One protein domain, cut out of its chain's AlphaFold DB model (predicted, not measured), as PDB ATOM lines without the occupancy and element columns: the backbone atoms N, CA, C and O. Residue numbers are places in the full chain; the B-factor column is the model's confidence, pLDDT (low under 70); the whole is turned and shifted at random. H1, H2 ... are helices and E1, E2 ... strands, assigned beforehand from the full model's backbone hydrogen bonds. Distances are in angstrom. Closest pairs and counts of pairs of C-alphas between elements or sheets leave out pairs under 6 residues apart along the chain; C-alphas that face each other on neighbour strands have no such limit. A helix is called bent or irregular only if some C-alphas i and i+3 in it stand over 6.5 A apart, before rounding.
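AT A GLANCE: This is residues 6 to 48 of the 251 residues of the protein "Silent chromatin protein esc1-like protein" of Lasius niger (UniProt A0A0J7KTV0). With little regular structure, the domain is a long rod: a two-stranded hairpin, E1 and E2, makes one end, its tip at residues 18 to 23 standing free, and a tail without named elements, residues 28 to 48, runs away to a looped head at the other. The short helix H1 comes before the hairpin. The printed part has 43 residues, 17 of them in named elements, in the order H1, E1, E2; the class is mixed, and the whole is extended, radius of gyration of the C-alphas 16.1 A, spans 48 by 20 by 11 A.

HOW THE PARTS SIT: E1, residues 14 to 19, and E2, residues 22 to 27, form an antiparallel hairpin at 155 degrees; N 17 and O 24 are 2.9 A apart, within hydrogen-bond range. H1, residues 6 to 10, is apart from E2; 0 of 1 O i to N i+4 pairs and 1 of 2 O i to N i+3 pairs are within range.

IN THESE COORDINATES: E1 and E2 each measure 16.1 A; C-alpha 14 is at (27.469, 38.739, 107.397), C-alpha 27 at (27.579, 37.436, 111.646). H1 measures 8.3 A and is only just irregular: C-alphas 6 and 9 are 6.9 A apart.

THE WHOLE: The farthest C-alphas, Asn 21 and Cys 48, are 48.6 A apart. The printed part has no cut, both links are tight, and no printed residue is under 70 in pLDDT.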
ATOM      1  N   GLN A   6      38.309  52.981 110.360       86.38
ATOM      2  CA  GLN A   6      37.917  53.514 109.047       86.38
ATOM      3  C   GLN A   6      37.477  52.422 108.059       86.38
ATOM      4  O   GLN A   6      36.746  52.696 107.112       86.38
ATOM      5  N   ASP A   7      37.918  51.185 108.275       88.62
ATOM      6  CA  ASP A   7      37.604  50.046 107.416       88.62
ATOM      7  C   ASP A   7      36.385  49.256 107.922       88.62
ATOM      8  O   ASP A   7      35.925  48.357 107.225       88.62
ATOM      9  N   VAL A   8      35.806  49.609 109.081       85.38
ATOM     10  CA  VAL A   8      34.595  48.960 109.625       85.38
ATOM     11  C   VAL A   8      33.433  49.016 108.634       85.38
ATOM     12  O   VAL A   8      32.744  48.020 108.445       85.38
ATOM     13  N   GLN A   9      33.257  50.143 107.940       84.94
ATOM     14  CA  GLN A   9      32.196  50.310 106.938       84.94
ATOM     15  C   GLN A   9      32.386  49.428 105.691       84.94
ATOM     16  O   GLN A   9      31.441  49.233 104.935       84.94
ATOM     17  N   LYS A  10      33.595  48.900 105.458       89.50
ATOM     18  CA  LYS A  10      33.899  48.013 104.322       89.50
ATOM     19  C   LYS A  10      33.613  46.545 104.635       89.50
ATOM     20  O   LYS A  10      33.711  45.705 103.744       89.50
ATOM     21  N   ILE A  11      33.317  46.224 105.894       88.19
ATOM     22  CA  ILE A  11      33.060  44.854 106.326       88.19
ATOM     23  C   ILE A  11      31.575  44.543 106.135       88.19
ATOM     24  O   ILE A  11      30.730  45.298 106.616       88.19
ATOM     25  N   PRO A  12      31.233  43.433 105.461       89.69
ATOM     26  CA  PRO A  12      29.847  43.019 105.336       89.69
ATOM     27  C   PRO A  12      29.298  42.566 106.696       89.69
ATOM     28  O   PRO A  12      29.999  41.940 107.491       89.69
ATOM     29  N   GLU A  13      28.019  42.841 106.946       86.38
ATOM     30  CA  GLU A  13      27.327  42.472 108.192       86.38
ATOM     31  C   GLU A  13      27.333  40.953 108.441       86.38
ATOM     32  O   GLU A  13      27.386  40.474 109.577       86.38
ATOM     33  N   ASN A  14      27.315  40.178 107.360       91.69
ATOM     34  CA  ASN A  14      27.469  38.739 107.397       91.69
ATOM     35  C   ASN A  14      28.306  38.239 106.217       91.69
ATOM     36  O   ASN A  14      28.398  38.887 105.175       91.69
ATOM     37  N   MET A  15      28.920  37.071 106.386       94.06
ATOM     38  CA  MET A  15      29.592  36.361 105.303       94.06
ATOM     39  C   MET A  15      29.259  34.874 105.339       94.06
ATOM     40  O   MET A  15      29.114  34.273 106.407       94.06
ATOM     41  N   GLN A  16      29.150  34.286 104.154       96.06
ATOM     42  CA  GLN A  16      28.901  32.864 103.981       96.06
ATOM     43  C   GLN A  16      30.229  32.124 103.792       96.06
ATOM     44  O   GLN A  16      31.040  32.514 102.953       96.06
ATOM     45  N   ILE A  17      30.425  31.029 104.527       96.31
ATOM     46  CA  ILE A  17      31.529  30.089 104.300       96.31
ATOM     47  C   ILE A  17      30.976  28.684 104.064       96.31
ATOM     48  O   ILE A  17      29.995  28.277 104.688       96.31
ATOM     49  N   ASN A  18      31.606  27.935 103.161       96.75
ATOM     50  CA  ASN A  18      31.288  26.532 102.919       96.75
ATOM     51  C   ASN A  18      32.455  25.684 103.427       96.75
ATOM     52  O   ASN A  18      33.584  25.859 102.974       96.75
ATOM     53  N   TYR A  19      32.181  24.786 104.368       95.75
ATOM     54  CA  TYR A  19      33.171  23.870 104.928       95.75
ATOM     55  C   TYR A  19      32.514  22.510 105.160       95.75
ATOM     56  O   TYR A  19      31.426  22.451 105.726       95.75
ATOM     57  N   ASP A  20      33.144  21.436 104.681       95.06
ATOM     58  CA  ASP A  20      32.661  20.050 104.815       95.06
ATOM     59  C   ASP A  20      31.181  19.867 104.408       95.06
ATOM     60  O   ASP A  20      30.322  19.458 105.190       95.06
ATOM     61  N   ASN A  21      30.850  20.302 103.185       93.56
ATOM     62  CA  ASN A  21      29.492  20.305 102.615       93.56
ATOM     63  C   ASN A  21      28.421  21.012 103.471       93.56
ATOM     64  O   ASN A  21      27.223  20.861 103.230       93.56
ATOM     65  N   THR A  22      28.843  21.823 104.441       94.50
ATOM     66  CA  THR A  22      27.971  22.589 105.324       94.50
ATOM     67  C   THR A  22      28.173  24.079 105.076       94.50
ATOM     68  O   THR A  22      29.295  24.590 105.056       94.50
ATOM     69  N   THR A  23      27.068  24.798 104.883       97.00
ATOM     70  CA  THR A  23      27.069  26.257 104.759       97.00
ATOM     71  C   THR A  23      26.925  26.900 106.134       97.00
ATOM     72  O   THR A  23      25.930  26.681 106.828       97.00
ATOM     73  N   TYR A  24      27.887  27.743 106.501       96.38
ATOM     74  CA  TYR A  24      27.855  28.548 107.716       96.38
ATOM     75  C   TYR A  24      27.676  30.023 107.370       96.38
ATOM     76  O   TYR A  24      28.234  30.526 106.396       96.38
ATOM     77  N   TRP A  25      26.917  30.717 108.213       95.06
ATOM     78  CA  TRP A  25      26.755  32.164 108.174       95.06
ATOM     79  C   TRP A  25      27.474  32.758 109.376       95.06
ATOM     80  O   TRP A  25      27.126  32.464 110.521       95.06
ATOM     81  N   ILE A  26      28.488  33.572 109.109       93.31
ATOM     82  CA  ILE A  26      29.208  34.330 110.127       93.31
ATOM     83  C   ILE A  26      28.563  35.707 110.191       93.31
ATOM     84  O   ILE A  26      28.491  36.394 109.177       93.31
ATOM     85  N   TYR A  27      28.111  36.104 111.376       90.81
ATOM     86  CA  TYR A  27      27.579  37.436 111.646       90.81
ATOM     87  C   TYR A  27      28.631  38.229 112.412       90.81
ATOM     88  O   TYR A  27      29.116  37.765 113.447       90.81
ATOM     89  N   LEU A  28      29.005  39.395 111.891       86.12
ATOM     90  CA  LEU A  28      30.024  40.246 112.493       86.12
ATOM     91  C   LEU A  28      29.350  41.423 113.194       86.12
ATOM     92  O   LEU A  28      28.695  42.244 112.560       86.12
ATOM     93  N   SER A  29      29.538  41.530 114.506       80.56
ATOM     94  CA  SER A  29      29.121  42.693 115.283       80.56
ATOM     95  C   SER A  29      30.338  43.548 115.609       80.56
ATOM     96  O   SER A  29      31.208  43.135 116.379       80.56
ATOM     97  N   THR A  30      30.393  44.764 115.075       75.00
ATOM     98  CA  THR A  30      31.279  45.793 115.621       75.00
ATOM     99  C   THR A  30      30.584  46.388 116.832       75.00
ATOM    100  O   THR A  30      29.884  47.393 116.721       75.00
ATOM    101  N   GLU A  31      30.685  45.697 117.966       76.06
ATOM    102  CA  GLU A  31      30.108  46.154 119.226       76.06
ATOM    103  C   GLU A  31      30.837  47.436 119.633       76.06
ATOM    104  O   GLU A  31      31.932  47.434 120.197       76.06
ATOM    105  N   LYS A  32      30.265  48.566 119.223       77.44
ATOM    106  CA  LYS A  32      30.776  49.871 119.593       77.44
ATOM    107  C   LYS A  32      30.479  50.052 121.069       77.44
ATOM    108  O   LYS A  32      29.323  50.030 121.484       77.44
ATOM    109  N   LEU A  33      31.528  50.206 121.866       82.62
ATOM    110  CA  LEU A  33      31.394  50.444 123.293       82.62
ATOM    111  C   LEU A  33      30.758  51.824 123.501       82.62
ATOM    112  O   LEU A  33      31.443  52.843 123.425       82.62
ATOM    113  N   SER A  34      29.442  51.850 123.705       88.38
ATOM    114  CA  SER A  34      28.670  53.064 123.977       88.38
ATOM    115  C   SER A  34      28.397  53.209 125.470       88.38
ATOM    116  O   SER A  34      27.970  52.257 126.132       88.38
ATOM    117  N   CYS A  35      28.569  54.414 125.995       90.06
ATOM    118  CA  CYS A  35      28.236  54.740 127.365       90.06
ATOM    119  C   CYS A  35      26.727  54.649 127.594       90.06
ATOM    120  O   CYS A  35      25.928  55.261 126.888       90.06
ATOM    121  N   PHE A  36      26.307  53.928 128.633       90.62
ATOM    122  CA  PHE A  36      24.884  53.794 128.933       90.62
ATOM    123  C   PHE A  36      24.222  55.125 129.338       90.62
ATOM    124  O   PHE A  36      23.033  55.298 129.072       90.62
ATOM    125  N   LEU A  37      24.986  56.051 129.935       92.56
ATOM    126  CA  LEU A  37      24.488  57.327 130.460       92.56
ATOM    127  C   LEU A  37      24.319  58.390 129.369       92.56
ATOM    128  O   LEU A  37      23.247  58.971 129.261       92.56
ATOM    129  N   CYS A  38      25.352  58.638 128.559       91.44
ATOM    130  CA  CYS A  38      25.319  59.686 127.529       91.44
ATOM    131  C   CYS A  38      25.138  59.164 126.100       91.44
ATOM    132  O   CYS A  38      25.003  59.965 125.186       91.44
ATOM    133  N   LYS A  39      25.138  57.840 125.895       89.00
ATOM    134  CA  LYS A  39      25.059  57.177 124.578       89.00
ATOM    135  C   LYS A  39      26.233  57.462 123.635       89.00
ATOM    136  O   LYS A  39      26.221  56.986 122.506       89.00
ATOM    137  N   GLU A  40      27.268  58.158 124.098       89.88
ATOM    138  CA  GLU A  40      28.482  58.403 123.320       89.88
ATOM    139  C   GLU A  40      29.400  57.178 123.299       89.88
ATOM    140  O   GLU A  40      29.457  56.392 124.248       89.88
ATOM    141  N   GLU A  41      30.142  57.021 122.209       88.50
ATOM    142  CA  GLU A  41      31.096  55.930 122.020       88.50
ATOM    143  C   GLU A  41      32.408  56.181 122.798       88.50
ATOM    144  O   GLU A  41      32.785  57.316 123.091       88.50
ATOM    145  N   GLY A  42      33.133  55.111 123.130       87.19
ATOM    146  CA  GLY A  42      34.521  55.186 123.605       87.19
ATOM    147  C   GLY A  42      34.728  55.194 125.121       87.19
ATOM    148  O   GLY A  42      35.873  55.270 125.563       87.19
ATOM    149  N   HIS A  43      33.673  55.077 125.937       89.75
ATOM    150  CA  HIS A  43      33.812  54.944 127.392       89.75
ATOM    151  C   HIS A  43      32.672  54.150 128.052       89.75
ATOM    152  O   HIS A  43      31.547  54.092 127.560       89.75
ATOM    153  N   LEU A  44      32.964  53.530 129.201       90.56
ATOM    154  CA  LEU A  44      31.954  52.892 130.054       90.56
ATOM    155  C   LEU A  44      31.260  53.940 130.930       90.56
ATOM    156  O   LEU A  44      31.868  54.948 131.278       90.56
ATOM    157  N   ALA A  45      30.040  53.652 131.396       91.44
ATOM    158  CA  ALA A  45      29.287  54.537 132.298       91.44
ATOM    159  C   ALA A  45      30.084  54.974 133.544       91.44
ATOM    160  O   ALA A  45      29.959  56.112 133.982       91.44
ATOM    161  N   LYS A  46      30.965  54.104 134.063       89.88
ATOM    162  CA  LYS A  46      31.862  54.396 135.196       89.88
ATOM    163  C   LYS A  46      32.848  55.545 134.928       89.88
ATOM    164  O   LYS A  46      33.299  56.185 135.866       89.88
ATOM    165  N   TYR A  47      33.185  55.787 133.665       90.50
ATOM    166  CA  TYR A  47      34.132  56.815 133.224       90.50
ATOM    167  C   TYR A  47      33.438  57.926 132.423       90.50
ATOM    168  O   TYR A  47      34.086  58.654 131.674       90.50
ATOM    169  N   CYS A  48      32.111  58.029 132.537       91.50
ATOM    170  CA  CYS A  48      31.340  59.055 131.855       91.50
ATOM    171  C   CYS A  48      31.620  60.423 132.471       91.50
ATOM    172  O   CYS A  48      31.590  60.586 133.685       91.50
TER     173      CYS A  48